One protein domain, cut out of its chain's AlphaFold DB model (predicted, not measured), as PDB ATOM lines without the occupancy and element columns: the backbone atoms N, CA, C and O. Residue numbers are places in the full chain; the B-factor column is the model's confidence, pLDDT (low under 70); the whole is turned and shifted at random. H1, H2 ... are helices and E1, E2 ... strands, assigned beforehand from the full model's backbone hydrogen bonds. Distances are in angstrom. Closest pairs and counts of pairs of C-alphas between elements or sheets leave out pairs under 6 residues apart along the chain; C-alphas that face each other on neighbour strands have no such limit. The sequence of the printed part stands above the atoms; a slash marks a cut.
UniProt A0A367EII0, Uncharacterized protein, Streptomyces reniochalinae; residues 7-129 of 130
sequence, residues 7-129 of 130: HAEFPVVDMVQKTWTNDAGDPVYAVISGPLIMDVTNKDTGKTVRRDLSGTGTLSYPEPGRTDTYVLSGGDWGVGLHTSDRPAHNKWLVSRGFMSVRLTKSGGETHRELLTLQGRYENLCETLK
ATOM      1  N   HIS A   7       6.304  48.522   0.089       96.88
ATOM      2  CA  HIS A   7       5.333  48.143   1.110       96.88
ATOM      3  C   HIS A   7       4.958  46.676   0.940       96.88
ATOM      4  O   HIS A   7       4.658  46.254  -0.175       96.88
ATOM      5  N   ALA A   8       5.008  45.925   2.039       96.62
ATOM      6  CA  ALA A   8       4.584  44.537   2.099       96.62
ATOM      7  C   ALA A   8       3.297  44.454   2.915       96.62
ATOM      8  O   ALA A   8       3.242  44.990   4.023       96.62
ATOM      9  N   GLU A   9       2.316  43.735   2.397       97.75
ATOM     10  CA  GLU A   9       1.128  43.331   3.134       97.75
ATOM     11  C   GLU A   9       0.925  41.824   2.987       97.75
ATOM     12  O   GLU A   9       1.416  41.195   2.047       97.75
ATOM     13  N   PHE A  10       0.223  41.232   3.947       97.44
ATOM     14  CA  PHE A  10      -0.007  39.796   3.990       97.44
ATOM     15  C   PHE A  10      -1.513  39.538   4.023       97.44
ATOM     16  O   PHE A  10      -2.079  39.362   5.102       97.44
ATOM     17  N   PRO A  11      -2.196  39.580   2.863       97.75
ATOM     18  CA  PRO A  11      -3.651  39.442   2.802       97.75
ATOM     19  C   PRO A  11      -4.155  38.078   3.292       97.75
ATOM     20  O   PRO A  11      -5.329  37.948   3.627       97.75
ATOM     21  N   VAL A  12      -3.286  37.064   3.338       97.94
ATOM     22  CA  VAL A  12      -3.577  35.764   3.948       97.94
ATOM     23  C   VAL A  12      -2.440  35.418   4.894       97.94
ATOM     24  O   VAL A  12      -1.293  35.310   4.459       97.94
ATOM     25  N   VAL A  13      -2.772  35.218   6.169       96.62
ATOM     26  CA  VAL A  13      -1.872  34.699   7.203       96.62
ATOM     27  C   VAL A  13      -2.676  33.740   8.072       96.62
ATOM     28  O   VAL A  13      -3.363  34.168   8.994       96.62
ATOM     29  N   ASP A  14      -2.599  32.450   7.764       97.44
ATOM     30  CA  ASP A  14      -3.261  31.385   8.529       97.44
ATOM     31  C   ASP A  14      -2.242  30.296   8.891       97.44
ATOM     32  O   ASP A  14      -2.330  29.130   8.514       97.44
ATOM     33  N   MET A  15      -1.172  30.721   9.563       96.38
ATOM     34  CA  MET A  15      -0.059  29.850   9.927       96.38
ATOM     35  C   MET A  15      -0.258  29.298  11.337       96.38
ATOM     36  O   MET A  15      -0.433  30.053  12.293       96.38
ATOM     37  N   VAL A  16      -0.130  27.982  11.489       98.00
ATOM     38  CA  VAL A  16      -0.104  27.311  12.792       98.00
ATOM     39  C   VAL A  16       1.336  26.995  13.164       98.00
ATOM     40  O   VAL A  16       2.087  26.449  12.355       98.00
ATOM     41  N   GLN A  17       1.715  27.300  14.404       97.75
ATOM     42  CA  GLN A  17       3.023  26.957  14.954       97.75
ATOM     43  C   GLN A  17       2.893  25.908  16.060       97.75
ATOM     44  O   GLN A  17       2.137  26.082  17.014       97.75
ATOM     45  N   LYS A  18       3.699  24.848  15.967       98.31
ATOM     46  CA  LYS A  18       3.933  23.894  17.054       98.31
ATOM     47  C   LYS A  18       5.369  24.039  17.543       98.31
ATOM     48  O   LYS A  18       6.292  23.918  16.744       98.31
ATOM     49  N   THR A  19       5.544  24.277  18.839       97.31
ATOM     50  CA  THR A  19       6.852  24.482  19.480       97.31
ATOM     51  C   THR A  19       7.140  23.344  20.454       97.31
ATOM     52  O   THR A  19       6.250  22.909  21.181       97.31
ATOM     53  N   TRP A  20       8.385  22.885  20.478       97.00
ATOM     54  CA  TRP A  20       8.921  21.946  21.457       97.00
ATOM     55  C   TRP A  20       9.903  22.680  22.364       97.00
ATOM     56  O   TRP A  20      10.703  23.488  21.883       97.00
ATOM     57  N   THR A  21       9.847  22.377  23.659       96.38
ATOM     58  CA  THR A  21      10.670  23.008  24.695       96.38
ATOM     59  C   THR A  21      11.528  21.983  25.435       96.38
ATOM     60  O   THR A  21      11.201  20.797  25.448       96.38
ATOM     61  N   ASN A  22      12.623  22.437  26.046       92.94
ATOM     62  CA  ASN A  22      13.400  21.645  27.005       92.94
ATOM     63  C   ASN A  22      12.720  21.622  28.398       92.94
ATOM     64  O   ASN A  22      11.671  22.241  28.593       92.94
ATOM     65  N   ASP A  23      13.338  20.946  29.375       95.19
ATOM     66  CA  ASP A  23      12.840  20.858  30.761       95.19
ATOM     67  C   ASP A  23      12.800  22.214  31.489       95.19
ATOM     68  O   ASP A  23      12.022  22.396  32.424       95.19
ATOM     69  N   ALA A  24      13.615  23.181  31.053       93.50
ATOM     70  CA  ALA A  24      13.602  24.553  31.561       93.50
ATOM     71  C   ALA A  24      12.491  25.416  30.928       93.50
ATOM     72  O   ALA A  24      12.265  26.543  31.364       93.50
ATOM     73  N   GLY A  25      11.782  24.893  29.921       92.94
ATOM     74  CA  GLY A  25      10.739  25.601  29.181       92.94
ATOM     75  C   GLY A  25      11.243  26.431  27.995       92.94
ATOM     76  O   GLY A  25      10.426  27.052  27.315       92.94
ATOM     77  N   ASP A  26      12.544  26.424  27.692       93.75
ATOM     78  CA  ASP A  26      13.086  27.143  26.535       93.75
ATOM     79  C   ASP A  26      12.703  26.435  25.232       93.75
ATOM     80  O   ASP A  26      12.775  25.202  25.161       93.75
ATOM     81  N   PRO A  27      12.358  27.175  24.165       94.44
ATOM     82  CA  PRO A  27      12.100  26.572  22.869       94.44
ATOM     83  C   PRO A  27      13.389  25.973  22.293       94.44
ATOM     84  O   PRO A  27      14.439  26.607  22.296       94.44
ATOM     85  N   VAL A  28      13.295  24.756  21.759       95.50
ATOM     86  CA  VAL A  28      14.411  24.067  21.080       95.50
ATOM     87  C   VAL A  28      14.142  23.869  19.594       95.50
ATOM     88  O   VAL A  28      15.060  23.876  18.771       95.50
ATOM     89  N   TYR A  29      12.865  23.750  19.229       96.75
ATOM     90  CA  TYR A  29      12.433  23.553  17.856       96.75
ATOM     91  C   TYR A  29      10.993  24.030  17.673       96.75
ATOM     92  O   TYR A  29      10.179  23.922  18.590       96.75
ATOM     93  N   ALA A  30      10.647  24.517  16.489       97.62
ATOM     94  CA  ALA A  30       9.266  24.744  16.102       97.62
ATOM     95  C   ALA A  30       9.040  24.396  14.633       97.62
ATOM     96  O   ALA A  30       9.943  24.502  13.807       97.62
ATOM     97  N   VAL A  31       7.812  24.013  14.311       98.44
ATOM     98  CA  VAL A  31       7.316  23.869  12.941       98.44
ATOM     99  C   VAL A  31       6.206  24.887  12.762       98.44
ATOM    100  O   VAL A  31       5.298  24.947  13.590       98.44
ATOM    101  N   ILE A  32       6.288  25.678  11.698       97.75
ATOM    102  CA  ILE A  32       5.249  26.618  11.287       97.75
ATOM    103  C   ILE A  32       4.711  26.144   9.944       97.75
ATOM    104  O   ILE A  32       5.493  25.922   9.022       97.75
ATOM    105  N   SER A  33       3.397  25.999   9.814       97.88
ATOM    106  CA  SER A  33       2.781  25.565   8.563       97.88
ATOM    107  C   SER A  33       1.420  26.198   8.326       97.88
ATOM    108  O   SER A  33       0.653  26.351   9.274       97.88
ATOM    109  N   GLY A  34       1.098  26.488   7.070       97.94
ATOM    110  CA  GLY A  34      -0.226  26.963   6.676       97.94
ATOM    111  C   GLY A  34      -0.210  27.875   5.449       97.94
ATOM    112  O   GLY A  34       0.824  27.992   4.778       97.94
ATOM    113  N   PRO A  35      -1.360  28.489   5.128       98.12
ATOM    114  CA  PRO A  35      -1.473  29.510   4.097       98.12
ATOM    115  C   PRO A  35      -0.772  30.826   4.453       98.12
ATOM    116  O   PRO A  35      -0.985  31.399   5.526       98.12
ATOM    117  N   LEU A  36       0.001  31.356   3.504       97.88
ATOM    118  CA  LEU A  36       0.641  32.666   3.604       97.88
ATOM    119  C   LEU A  36       0.743  33.307   2.221       97.88
ATOM    120  O   LEU A  36       1.492  32.839   1.371       97.88
ATOM    121  N   ILE A  37       0.034  34.408   1.997       98.31
ATOM    122  CA  ILE A  37       0.140  35.195   0.763       98.31
ATOM    123  C   ILE A  37       0.738  36.551   1.110       98.31
ATOM    124  O   ILE A  37       0.283  37.206   2.043       98.31
ATOM    125  N   MET A  38       1.739  36.973   0.343       98.19
ATOM    126  CA  MET A  38       2.418  38.257   0.481       98.19
ATOM    127  C   MET A  38       2.233  39.088  -0.787       98.19
ATOM    128  O   MET A  38       2.605  38.643  -1.873       98.19
ATOM    129  N   ASP A  39       1.749  40.314  -0.636       98.38
ATOM    130  CA  ASP A  39       1.737  41.317  -1.694       98.38
ATOM    131  C   ASP A  39       2.818  42.354  -1.412       98.38
ATOM    132  O   ASP A  39       2.960  42.850  -0.295       98.38
ATOM    133  N   VAL A  40       3.618  42.669  -2.432       98.12
ATOM    134  CA  VAL A  40       4.696  43.652  -2.323       98.12
ATOM    135  C   VAL A  40       4.546  44.692  -3.411       98.12
ATOM    136  O   VAL A  40       4.509  44.360  -4.595       98.12
ATOM    137  N   THR A  41       4.500  45.954  -3.004       98.38
ATOM    138  CA  THR A  41       4.322  47.103  -3.890       98.38
ATOM    139  C   THR A  41       5.560  47.987  -3.871       98.38
ATOM    140  O   THR A  41       5.996  48.416  -2.801       98.38
ATOM    141  N   ASN A  42       6.108  48.298  -5.047       98.19
ATOM    142  CA  ASN A  42       7.047  49.405  -5.220       98.19
ATOM    143  C   ASN A  42       6.266  50.723  -5.105       98.19
ATOM    144  O   ASN A  42       5.350  50.976  -5.887       98.19
ATOM    145  N   LYS A  43       6.603  51.554  -4.118       97.94
ATOM    146  CA  LYS A  43       5.868  52.789  -3.821       97.94
ATOM    147  C   LYS A  43       6.156  53.918  -4.806       97.94
ATOM    148  O   LYS A  43       5.319  54.808  -4.909       97.94
ATOM    149  N   ASP A  44       7.263  53.853  -5.541       97.56
ATOM    150  CA  ASP A  44       7.599  54.850  -6.559       97.56
ATOM    151  C   ASP A  44       6.797  54.628  -7.846       97.56
ATOM    152  O   ASP A  44       6.370  55.583  -8.488       97.56
ATOM    153  N   THR A  45       6.578  53.364  -8.231       97.44
ATOM    154  CA  THR A  45       5.958  53.009  -9.521       97.44
ATOM    155  C   THR A  45       4.532  52.483  -9.407       97.44
ATOM    156  O   THR A  45       3.832  52.390 -10.412       97.44
ATOM    157  N   GLY A  46       4.098  52.081  -8.212       97.56
ATOM    158  CA  GLY A  46       2.825  51.390  -8.002       97.56
ATOM    159  C   GLY A  46       2.814  49.934  -8.485       97.56
ATOM    160  O   GLY A  46       1.777  49.283  -8.416       97.56
ATOM    161  N   LYS A  47       3.945  49.395  -8.963       97.88
ATOM    162  CA  LYS A  47       4.052  47.992  -9.389       97.88
ATOM    163  C   LYS A  47       3.888  47.065  -8.186       97.88
ATOM    164  O   LYS A  47       4.683  47.134  -7.248       97.88
ATOM    165  N   THR A  48       2.920  46.155  -8.258       98.12
ATOM    166  CA  THR A  48       2.641  45.164  -7.210       98.12
ATOM    167  C   THR A  48       2.902  43.748  -7.706       98.12
ATOM    168  O   THR A  48       2.574  43.398  -8.841       98.12
ATOM    169  N   VAL A  49       3.479  42.912  -6.844       98.12
ATOM    170  CA  VAL A  49       3.643  41.476  -7.080       98.12
ATOM    171  C   VAL A  49       3.085  40.676  -5.910       98.12
ATOM    172  O   VAL A  49       3.347  41.002  -4.756       98.12
ATOM    173  N   ARG A  50       2.353  39.601  -6.217       98.25
ATOM    174  CA  ARG A  50       1.819  38.646  -5.237       98.25
ATOM    175  C   ARG A  50       2.677  37.392  -5.178       98.25
ATOM    176  O   ARG A  50       3.011  36.822  -6.220       98.25
ATOM    177  N   ARG A  51       3.027  36.931  -3.983       97.75
ATOM    178  CA  ARG A  51       3.756  35.684  -3.747       97.75
ATOM    179  C   ARG A  51       2.990  34.817  -2.773       97.75
ATOM    180  O   ARG A  51       2.752  35.207  -1.638       97.75
ATOM    181  N   ASP A  52       2.659  33.622  -3.233       97.44
ATOM    182  CA  ASP A  52       2.262  32.541  -2.349       97.44
ATOM    183  C   ASP A  52       3.511  32.010  -1.645       97.44
ATOM    184  O   ASP A  52       4.463  31.617  -2.319       97.44
ATOM    185  N   LEU A  53       3.539  32.102  -0.323       97.25
ATOM    186  CA  LEU A  53       4.568  31.590   0.580       97.25
ATOM    187  C   LEU A  53       3.973  30.530   1.524       97.25
ATOM    188  O   LEU A  53       4.515  30.274   2.598       97.25
ATOM    189  N   SER A  54       2.822  29.962   1.159       97.50
ATOM    190  CA  SER A  54       2.189  28.885   1.906       97.50
ATOM    191  C   SER A  54       3.101  27.670   1.923       97.50
ATOM    192  O   SER A  54       3.770  27.358   0.938       97.50
ATOM    193  N   GLY A  55       3.109  26.947   3.033       95.56
ATOM    194  CA  GLY A  55       3.952  25.770   3.154       95.56
ATOM    195  C   GLY A  55       4.357  25.508   4.584       95.56
ATOM    196  O   GLY A  55       3.614  25.811   5.514       95.56
ATOM    197  N   THR A  56       5.525  24.894   4.749       96.94
ATOM    198  CA  THR A  56       6.086  24.540   6.053       96.94
ATOM    199  C   THR A  56       7.493  25.105   6.193       96.94
ATOM    200  O   THR A  56       8.336  24.942   5.308       96.94
ATOM    201  N   GLY A  57       7.742  25.743   7.330       97.44
ATOM    202  CA  GLY A  57       9.052  26.169   7.789       97.44
ATOM    203  C   GLY A  57       9.337  25.641   9.190       97.44
ATOM    204  O   GLY A  57       8.452  25.158   9.898       97.44
ATOM    205  N   THR A  58      10.593  25.723   9.594       98.19
ATOM    206  CA  THR A  58      11.074  25.244  10.882       98.19
ATOM    207  C   THR A  58      11.920  26.313  11.550       98.19
ATOM    208  O   THR A  58      12.631  27.062  10.881       98.19
ATOM    209  N   LEU A  59      11.837  26.393  12.874       97.56
ATOM    210  CA  LEU A  59      12.739  27.186  13.695       97.56
ATOM    211  C   LEU A  59      13.559  26.231  14.545       97.56
ATOM    212  O   LEU A  59      12.988  25.378  15.218       97.56
ATOM    213  N   SER A  60      14.874  26.390  14.552       97.12
ATOM    214  CA  SER A  60      15.741  25.755  15.540       97.12
ATOM    215  C   SER A  60      16.436  26.809  16.387       97.12
ATOM    216  O   SER A  60      16.784  27.888  15.903       97.12
ATOM    217  N   TYR A  61      16.620  26.494  17.665       95.31
ATOM    218  CA  TYR A  61      17.235  27.378  18.650       95.31
ATOM    219  C   TYR A  61      18.584  26.757  19.024       95.31
ATOM    220  O   TYR A  61      18.631  25.849  19.854       95.31
ATOM    221  N   PRO A  62      19.673  27.139  18.332       87.50
ATOM    222  CA  PRO A  62      20.957  26.447  18.444       87.50
ATOM    223  C   PRO A  62      21.648  26.675  19.794       87.50
ATOM    224  O   PRO A  62      22.553  25.924  20.150       87.50
ATOM    225  N   GLU A  63      21.234  27.703  20.531       88.31
ATOM    226  CA  GLU A  63      21.811  28.108  21.806       88.31
ATOM    227  C   GLU A  63      20.753  27.949  22.913       88.31
ATOM    228  O   GLU A  63      19.804  28.735  22.970       88.31
ATOM    229  N   PRO A  64      20.875  26.937  23.794       79.38
ATOM    230  CA  PRO A  64      19.956  26.763  24.919       79.38
ATOM    231  C   PRO A  64      19.868  28.031  25.781       79.38
ATOM    232  O   PRO A  64      20.886  28.652  26.084       79.38
ATOM    233  N   GLY A  65      18.652  28.426  26.164       81.88
ATOM    234  CA  GLY A  65      18.397  29.643  26.943       81.88
ATOM    235  C   GLY A  65      18.511  30.965  26.166       81.88
ATOM    236  O   GLY A  65      18.237  32.024  26.731       81.88
ATOM    237  N   ARG A  66      18.883  30.949  24.876       87.12
ATOM    238  CA  ARG A  66      18.947  32.138  24.006       87.12
ATOM    239  C   ARG A  66      17.865  32.066  22.933       87.12
ATOM    240  O   ARG A  66      17.992  31.374  21.930       87.12
ATOM    241  N   THR A  67      16.782  32.810  23.140       88.88
ATOM    242  CA  THR A  67      15.651  32.892  22.193       88.88
ATOM    243  C   THR A  67      15.769  34.060  21.212       88.88
ATOM    244  O   THR A  67      14.993  34.173  20.261       88.88
ATOM    245  N   ASP A  68      16.757  34.929  21.415       92.88
ATOM    246  CA  ASP A  68      17.109  36.038  20.535       92.88
ATOM    247  C   ASP A  68      17.860  35.581  19.279       92.88
ATOM    248  O   ASP A  68      17.852  36.308  18.286       92.88
ATOM    249  N   THR A  69      18.454  34.382  19.294       95.19
ATOM    250  CA  THR A  69      19.092  33.759  18.129       95.19
ATOM    251  C   THR A  69      18.393  32.462  17.740       95.19
ATOM    252  O   THR A  69      18.252  31.546  18.544       95.19
ATOM    253  N   TYR A  70      17.973  32.359  16.481       96.44
ATOM    254  CA  TYR A  70      17.322  31.165  15.943       96.44
ATOM    255  C   TYR A  70      17.590  31.018  14.447       96.44
ATOM    256  O   TYR A  70      17.925  31.980  13.758       96.44
ATOM    257  N   VAL A  71      17.439  29.805  13.927       98.06
ATOM    258  CA  VAL A  71      17.557  29.512  12.497       98.06
ATOM    259  C   VAL A  71      16.176  29.214  11.939       98.06
ATOM    260  O   VAL A  71      15.535  28.263  12.373       98.06
ATOM    261  N   LEU A  72      15.733  30.006  10.963       97.94
ATOM    262  CA  LEU A  72      14.519  29.749  10.193       97.94
ATOM    263  C   LEU A  72      14.895  29.027   8.900       97.94
ATOM    264  O   LEU A  72      15.738  29.511   8.147       97.94
ATOM    265  N   SER A  73      14.289  27.867   8.654       98.31
ATOM    266  CA  SER A  73      14.507  27.053   7.454       98.31
ATOM    267  C   SER A  73      13.189  26.678   6.792       98.31
ATOM    268  O   SER A  73      12.190  26.485   7.474       98.31
ATOM    269  N   GLY A  74      13.155  26.553   5.471       97.38
ATOM    270  CA  GLY A  74      11.923  26.192   4.771       97.38
ATOM    271  C   GLY A  74      12.024  26.316   3.262       97.38
ATOM    272  O   GLY A  74      13.033  26.793   2.734       97.38
ATOM    273  N   GLY A  75      10.965  25.871   2.582       94.81
ATOM    274  CA  GLY A  75      10.928  25.830   1.124       94.81
ATOM    275  C   GLY A  75      10.488  27.140   0.482       94.81
ATOM    276  O   GLY A  75      11.272  27.790  -0.213       94.81
ATOM    277  N   ASP A  76       9.258  27.548   0.780       94.75
ATOM    278  CA  ASP A  76       8.625  28.758   0.262       94.75
ATOM    279  C   ASP A  76       8.545  29.823   1.357       94.75
ATOM    280  O   ASP A  76       7.623  29.841   2.164       94.75
ATOM    281  N   TRP A  77       9.543  30.707   1.421       96.31
ATOM    282  CA  TRP A  77       9.540  31.841   2.350       96.31
ATOM    283  C   TRP A  77      10.513  32.940   1.911       96.31
ATOM    284  O   TRP A  77      11.357  32.730   1.034       96.31
ATOM    285  N   GLY A  78      10.376  34.133   2.501       95.44
ATOM    286  CA  GLY A  78      11.138  35.317   2.110       95.44
ATOM    287  C   GLY A  78      11.967  35.946   3.228       95.44
ATOM    288  O   GLY A  78      11.561  35.961   4.387       95.44
ATOM    289  N   VAL A  79      13.109  36.532   2.863       96.81
ATOM    290  CA  VAL A  79      13.984  37.283   3.771       96.81
ATOM    291  C   VAL A  79      14.484  38.580   3.129       96.81
ATOM    292  O   VAL A  79      15.024  38.591   2.019       96.81
ATOM    293  N   GLY A  80      14.317  39.694   3.841       96.44
ATOM    294  CA  GLY A  80      14.968  40.960   3.518       96.44
ATOM    295  C   GLY A  80      16.366  41.003   4.130       96.44
ATOM    296  O   GLY A  80      16.490  40.977   5.348       96.44
ATOM    297  N   LEU A  81      17.405  41.080   3.296       96.56
ATOM    298  CA  LEU A  81      18.808  41.144   3.719       96.56
ATOM    299  C   LEU A  81      19.324  42.580   3.592       96.56
ATOM    300  O   LEU A  81      19.406  43.115   2.482       96.56
ATOM    301  N   HIS A  82      19.597  43.231   4.713       93.56
ATOM    302  CA  HIS A  82      20.068  44.612   4.827       93.56
ATOM    303  C   HIS A  82      21.588  44.709   4.626       93.56
ATOM    304  O   HIS A  82      22.263  43.707   4.407       93.56
ATOM    305  N   THR A  83      22.136  45.925   4.651       93.06
ATOM    306  CA  THR A  83      23.564  46.190   4.402       93.06
ATOM    307  C   THR A  83      24.499  45.445   5.359       93.06
ATOM    308  O   THR A  83      25.578  45.024   4.952       93.06
ATOM    309  N   SER A  84      24.099  45.286   6.624       91.75
ATOM    310  CA  SER A  84      24.885  44.608   7.663       91.75
ATOM    311  C   SER A  84      24.756  43.079   7.641       91.75
ATOM    312  O   SER A  84      25.524  42.405   8.327       91.75
ATOM    313  N   ASP A  85      23.834  42.531   6.844       95.31
ATOM    314  CA  ASP A  85      23.567  41.094   6.773       95.31
ATOM    315  C   ASP A  85      24.612  40.356   5.911       95.31
ATOM    316  O   ASP A  85      25.340  40.951   5.104       95.31
ATOM    317  N   ARG A  86      24.735  39.038   6.111       93.06
ATOM    318  CA  ARG A  86      25.810  38.205   5.533       93.06
ATOM    319  C   ARG A  86      25.290  36.908   4.899       93.06
ATOM    320  O   ARG A  86      24.204  36.458   5.240       93.06
ATOM    321  N   PRO A  87      26.059  36.279   3.985       92.50
ATOM    322  CA  PRO A  87      27.045  36.918   3.105       92.50
ATOM    323  C   PRO A  87      26.376  37.811   2.045       92.50
ATOM    324  O   PRO A  87      27.043  38.612   1.397       92.50
ATOM    325  N   ALA A  88      25.060  37.679   1.857       86.00
ATOM    326  CA  ALA A  88      24.280  38.491   0.938       86.00
ATOM    327  C   ALA A  88      23.663  39.699   1.658       86.00
ATOM    328  O   ALA A  88      23.145  39.578   2.761       86.00
ATOM    329  N   HIS A  89      23.666  40.843   0.981       92.12
ATOM    330  CA  HIS A  89      23.144  42.113   1.480       92.12
ATOM    331  C   HIS A  89      22.362  42.833   0.375       92.12
ATOM    332  O   HIS A  89      22.506  42.516  -0.807       92.12
ATOM    333  N   ASN A  90      21.549  43.819   0.754       94.50
ATOM    334  CA  ASN A  90      20.742  44.657  -0.148       94.50
ATOM    335  C   ASN A  90      19.879  43.856  -1.135       94.50
ATOM    336  O   ASN A  90      19.721  44.212  -2.300       94.50
ATOM    337  N   LYS A  91      19.318  42.745  -0.653       96.00
ATOM    338  CA  LYS A  91      18.443  41.857  -1.429       96.00
ATOM    339  C   LYS A  91      17.160  41.578  -0.669       96.00
ATOM    340  O   LYS A  91      17.110  41.745   0.551       96.00
ATOM    341  N   TRP A  92      16.125  41.170  -1.387       97.38
ATOM    342  CA  TRP A  92      14.945  40.565  -0.787       97.38
ATOM    343  C   TRP A  92      14.699  39.248  -1.496       97.38
ATOM    344  O   TRP A  92      14.234  39.222  -2.631       97.38
ATOM    345  N   LEU A  93      15.096  38.164  -0.842       97.81
ATOM    346  CA  LEU A  93      15.068  36.839  -1.431       97.81
ATOM    347  C   LEU A  93      13.758  36.144  -1.084       97.81
ATOM    348  O   LEU A  93      13.333  36.202   0.065       97.81
ATOM    349  N   VAL A  94      13.148  35.484  -2.064       97.81
ATOM    350  CA  VAL A  94      12.050  34.529  -1.878       97.81
ATOM    351  C   VAL A  94      12.522  33.180  -2.396       97.81
ATOM    352  O   VAL A  94      12.836  33.039  -3.579       97.81
ATOM    353  N   SER A  95      12.605  32.197  -1.508       97.69
ATOM    354  CA  SER A  95      12.942  30.823  -1.872       97.69
ATOM    355  C   SER A  95      11.738  30.119  -2.497       97.69
ATOM    356  O   SER A  95      10.604  30.364  -2.099       97.69
ATOM    357  N   ARG A  96      12.018  29.255  -3.476       95.62
ATOM    358  CA  ARG A  96      11.128  28.236  -4.068       95.62
ATOM    359  C   ARG A  96      11.777  26.845  -4.015       95.62
ATOM    360  O   ARG A  96      11.444  25.959  -4.799       95.62
ATOM    361  N   GLY A  97      12.810  26.707  -3.188       95.44
ATOM    362  CA  GLY A  97      13.650  25.525  -3.057       95.44
ATOM    363  C   GLY A  97      13.878  25.235  -1.585       95.44
ATOM    364  O   GLY A  97      12.978  24.744  -0.927       95.44
ATOM    365  N   PHE A  98      15.062  25.545  -1.066       97.56
ATOM    366  CA  PHE A  98      15.345  25.509   0.365       97.56
ATOM    367  C   PHE A  98      16.187  26.720   0.757       97.56
ATOM    368  O   PHE A  98      17.214  27.002   0.136       97.56
ATOM    369  N   MET A  99      15.775  27.419   1.808       98.31
ATOM    370  CA  MET A  99      16.531  28.525   2.383       98.31
ATOM    371  C   MET A  99      16.583  28.395   3.896       98.31
ATOM    372  O   MET A  99      15.570  28.090   4.524       98.31
ATOM    373  N   SER A 100      17.762  28.659   4.456       98.38
ATOM    374  CA  SER A 100      18.027  28.671   5.888       98.38
ATOM    375  C   SER A 100      18.759  29.958   6.260       98.38
ATOM    376  O   SER A 100      19.757  30.312   5.625       98.38
ATOM    377  N   VAL A 101      18.254  30.677   7.260       98.38
ATOM    378  CA  VAL A 101      18.828  31.942   7.738       98.38
ATOM    379  C   VAL A 101      18.896  31.904   9.253       98.38
ATOM    380  O   VAL A 101      17.897  31.606   9.907       98.38
ATOM    381  N   ARG A 102      20.049  32.257   9.817       97.75
ATOM    382  CA  ARG A 102      20.167  32.583  11.237       97.75
ATOM    383  C   ARG A 102      19.736  34.027  11.449       97.75
ATOM    384  O   ARG A 102      20.240  34.928  10.783       97.75
ATOM    385  N   LEU A 103      18.801  34.235  12.364       96.69
ATOM    386  CA  LEU A 103      18.356  35.542  12.816       96.69
ATOM    387  C   LEU A 103      18.845  35.743  14.243       96.69
ATOM    388  O   LEU A 103      18.581  34.901  15.096       96.69
ATOM    389  N   THR A 104      19.512  36.865  14.492       95.69
ATOM    390  CA  THR A 104      19.963  37.278  15.824       95.69
ATOM    391  C   THR A 104      19.403  38.658  16.128       95.69
ATOM    392  O   THR A 104      19.650  39.614  15.391       95.69
ATOM    393  N   LYS A 105      18.635  38.765  17.209       94.06
ATOM    394  CA  LYS A 105      18.062  40.018  17.701       94.06
ATOM    395  C   LYS A 105      18.977  40.609  18.765       94.06
ATOM    396  O   LYS A 105      19.206  39.986  19.792       94.06
ATOM    397  N   SER A 106      19.484  41.814  18.546       91.19
ATOM    398  CA  SER A 106      20.356  42.499  19.505       91.19
ATOM    399  C   SER A 106      20.122  43.999  19.439       91.19
ATOM    400  O   SER A 106      20.028  44.557  18.352       91.19
ATOM    401  N   GLY A 107      19.979  44.660  20.591       85.06
ATOM    402  CA  GLY A 107      19.849  46.124  20.649       85.06
ATOM    403  C   GLY A 107      18.670  46.709  19.856       85.06
ATOM    404  O   GLY A 107      18.742  47.853  19.426       85.06
ATOM    405  N   GLY A 108      17.600  45.935  19.628       87.12
ATOM    406  CA  GLY A 108      16.462  46.332  18.783       87.12
ATOM    407  C   GLY A 108      16.666  46.094  17.282       87.12
ATOM    408  O   GLY A 108      15.717  46.211  16.508       87.12
ATOM    409  N   GLU A 109      17.866  45.694  16.864       90.06
ATOM    410  CA  GLU A 109      18.172  45.295  15.495       90.06
ATOM    411  C   GLU A 109      17.992  43.786  15.304       90.06
ATOM    412  O   GLU A 109      18.030  42.990  16.244       90.06
ATOM    413  N   THR A 110      17.775  43.377  14.055       94.00
ATOM    414  CA  THR A 110      17.810  41.967  13.651       94.00
ATOM    415  C   THR A 110      18.905  41.798  12.614       94.00
ATOM    416  O   THR A 110      18.778  42.329  11.510       94.00
ATOM    417  N   HIS A 111      19.938  41.039  12.961       95.12
ATOM    418  CA  HIS A 111      20.978  40.595  12.043       95.12
ATOM    419  C   HIS A 111      20.573  39.273  11.406       95.12
ATOM    420  O   HIS A 111      19.994  38.406  12.066       95.12
ATOM    421  N   ARG A 112      20.865  39.124  10.117       97.06
ATOM    422  CA  ARG A 112      20.525  37.940   9.330       97.06
ATOM    423  C   ARG A 112      21.776  37.391   8.664       97.06
ATOM    424  O   ARG A 112      22.521  38.105   7.996       97.06
ATOM    425  N   GLU A 113      21.973  36.094   8.813       97.50
ATOM    426  CA  GLU A 113      23.034  35.346   8.157       97.50
ATOM    427  C   GLU A 113      22.390  34.255   7.299       97.50
ATOM    428  O   GLU A 113      21.796  33.308   7.814       97.50
ATOM    429  N   LEU A 114      22.463  34.407   5.978       97.88
ATOM    430  CA  LEU A 114      22.011  33.400   5.026       97.88
ATOM    431  C   LEU A 114      22.974  32.207   5.074       97.88
ATOM    432  O   LEU A 114      24.089  32.278   4.560       97.88
ATOM    433  N   LEU A 115      22.519  31.112   5.681       97.88
ATOM    434  CA  LEU A 115      23.296  29.888   5.874       97.88
ATOM    435  C   LEU A 115      23.242  28.983   4.645       97.88
ATOM    436  O   LEU A 115      24.206  28.301   4.307       97.88
ATOM    437  N   THR A 116      22.087  28.921   3.984       97.62
ATOM    438  CA  THR A 116      21.876  28.075   2.807       97.62
ATOM    439  C   THR A 116      20.808  28.685   1.915       97.62
ATOM    440  O   THR A 116      19.787  29.169   2.400       97.62
ATOM    441  N   LEU A 117      21.040  28.619   0.606       97.50
ATOM    442  CA  LEU A 117      20.059  28.907  -0.430       97.50
ATOM    443  C   LEU A 117      20.269  27.910  -1.567       97.50
ATOM    444  O   LEU A 117      21.311  27.920  -2.218       97.50
ATOM    445  N   GLN A 118      19.304  27.026  -1.770       96.75
ATOM    446  CA  GLN A 118      19.372  25.946  -2.747       96.75
ATOM    447  C   GLN A 118      18.090  25.892  -3.571       96.75
ATOM    448  O   GLN A 118      16.998  26.174  -3.081       96.75
ATOM    449  N   GLY A 119      18.221  25.489  -4.833       95.88
ATOM    450  CA  GLY A 119      17.103  25.435  -5.769       95.88
ATOM    451  C   GLY A 119      16.706  26.809  -6.310       95.88
ATOM    452  O   GLY A 119      17.504  27.747  -6.343       95.88
ATOM    453  N   ARG A 120      15.467  26.912  -6.799       96.62
ATOM    454  CA  ARG A 120      14.953  28.150  -7.391       96.62
ATOM    455  C   ARG A 120      14.728  29.194  -6.305       96.62
ATOM    456  O   ARG A 120      14.178  28.897  -5.249       96.62
ATOM    457  N   TYR A 121      15.090  30.430  -6.604       97.19
ATOM    458  CA  TYR A 121      14.791  31.577  -5.764       97.19
ATOM    459  C   TYR A 121      14.583  32.814  -6.632       97.19
ATOM    460  O   TYR A 121      14.946  32.851  -7.808       97.19
ATOM    461  N   GLU A 122      13.997  33.832  -6.029       97.50
ATOM    462  CA  GLU A 122      13.744  35.128  -6.631       97.50
ATOM    463  C   GLU A 122      14.385  36.227  -5.785       97.50
ATOM    464  O   GLU A 122      14.394  36.144  -4.560       97.50
ATOM    465  N   ASN A 123      14.883  37.282  -6.434       97.31
ATOM    466  CA  ASN A 123      15.162  38.552  -5.772       97.31
ATOM    467  C   ASN A 123      14.029  39.536  -6.090       97.31
ATOM    468  O   ASN A 123      13.995  40.097  -7.185       97.31
ATOM    469  N   LEU A 124      13.128  39.773  -5.133       97.62
ATOM    470  CA  LEU A 124      11.981  40.665  -5.313       97.62
ATOM    471  C   LEU A 124      12.393  42.085  -5.684       97.62
ATOM    472  O   LEU A 124      11.651  42.763  -6.386       97.62
ATOM    473  N   CYS A 125      13.582  42.528  -5.272       97.19
ATOM    474  CA  CYS A 125      14.075  43.841  -5.664       97.19
ATOM    475  C   CYS A 125      14.323  43.945  -7.168       97.19
ATOM    476  O   CYS A 125      14.083  45.005  -7.718       97.19
ATOM    477  N   GLU A 126      14.756  42.876  -7.843       97.62
ATOM    478  CA  GLU A 126      14.882  42.872  -9.309       97.62
ATOM    479  C   GLU A 126      13.507  42.841  -9.969       97.62
ATOM    480  O   GLU A 126      13.235  43.612 -10.884       97.62
ATOM    481  N   THR A 127      12.605  42.009  -9.452       97.50
ATOM    482  CA  THR A 127      11.238  41.898  -9.964       97.50
ATOM    483  C   THR A 127      10.474  43.217  -9.862       97.50
ATOM    484  O   THR A 127       9.699  43.555 -10.755       97.50
ATOM    485  N   LEU A 128      10.681  43.973  -8.785       96.69
ATOM    486  CA  LEU A 128       9.986  45.227  -8.498       96.69
ATOM    487  C   LEU A 128      10.665  46.467  -9.078       96.69
ATOM    488  O   LEU A 128      10.137  47.566  -8.889       96.69
ATOM    489  N   LYS A 129      11.800  46.320  -9.775       93.94
ATOM    490  CA  LYS A 129      12.418  47.455 -10.463       93.94
ATOM    491  C   LYS A 129      11.415  48.125 -11.422       93.94
ATOM    492  O   LYS A 129      10.550  47.417 -11.969       93.94
TER     493      LYS A 129
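Overview. This is residues 7 to 129 of the 130 residues of an uncharacterized protein of Streptomyces reniochalinae (UniProt A0A367EII0). Long strands turn sharply partway along to make an open V of two wings, its strands side by side, with a short helix near one end. One wing holds E2, E3, E6, residues 69 to 74 of E7, residues 98 to 106 of E8, and E9; the other is split into the small sheet E1, E4, E5 and a part made of residues 76 to 81 of E7, residues 91 to 96 of E8, and E10, with H1 by the split. The printed part has 123 residues, with ten named strands, E1 to E10 in chain order, then one helix, H1; the class is mostly strand. The larger sheet of seven strands is branched, and its neighbour pairs are antiparallel, as is the small sheet in the order E1 - E4 - E5. The whole is compact, with a radius of gyration of the C-alphas of 15.2 A, and elongated, spanning 51 by 31 by 28 A.

Along the chain. In the branched sheet, E8 is residues 91 to 106, 21.0 A long, and E9 is 109 to 118, 26.6 A long. E7 is residues 69 to 81, 16.2 A; E6 is 55 to 60, E3 is 27 to 34, 20.4 A, E2 is 16 to 21, and E10 is 121 to 123. In the small sheet, E1 is residues 7 to 13, beginning at C-alpha 7 (5.333, 48.143, 1.110), E4 is 36 to 42, 20.0 A, and E5 is 48 to 52. H1 is residues 124 to 127, ending at C-alpha 127 (11.238, 41.898, -9.964).

Arrangement. E8 bends by 137 degrees at residue 97, and its pairing is staggered. E7 lies on one side of it, with N 101 and O 72 2.9 A apart; E9, N 111 and O 104 2.8 A, and E10, N 122 and O 94 2.8 A, lie on the other side. E6, E7, E8 and E9 form a meander, each strand the antiparallel neighbour of the one before. E7 bends by 132 degrees at residue 75 and pairs with E6, N 58 and O 73 2.8 A apart. E3 follows, N 32 to O 57 2.9 A, then the edge strand E2, in a hairpin with E3, N 18 to O 31 2.9 A. E1 runs on into E2 at 86 degrees, E3 into E4 at 80 degrees and E5 into E6 at 77 degrees. E4 pairs with E1, N 39 to O 9 2.8 A, and with E5, N 51 to O 38 2.7 A. E1 and E9 are apart. H1 is on the branched sheet at a height of 5.4 A, over none of its strands but only just, as 2 of its 4 C-alphas fall on E8; it only grazes the small sheet. The closest C-alphas of H1 and E8 are those of Leu 124 and Trp 92, 5.4 A. H1 is too short for an O i to N i+4 pair; its one O i to N i+3 pair is within hydrogen-bond range.

Size, cuts and confidence. The two C-alphas farthest apart, Asp 23 and Thr 45, are 52.0 A apart. The printed part has no cut, and no link is long. Mean pLDDT of the printed part is 95.8, and no printed residue is under 70.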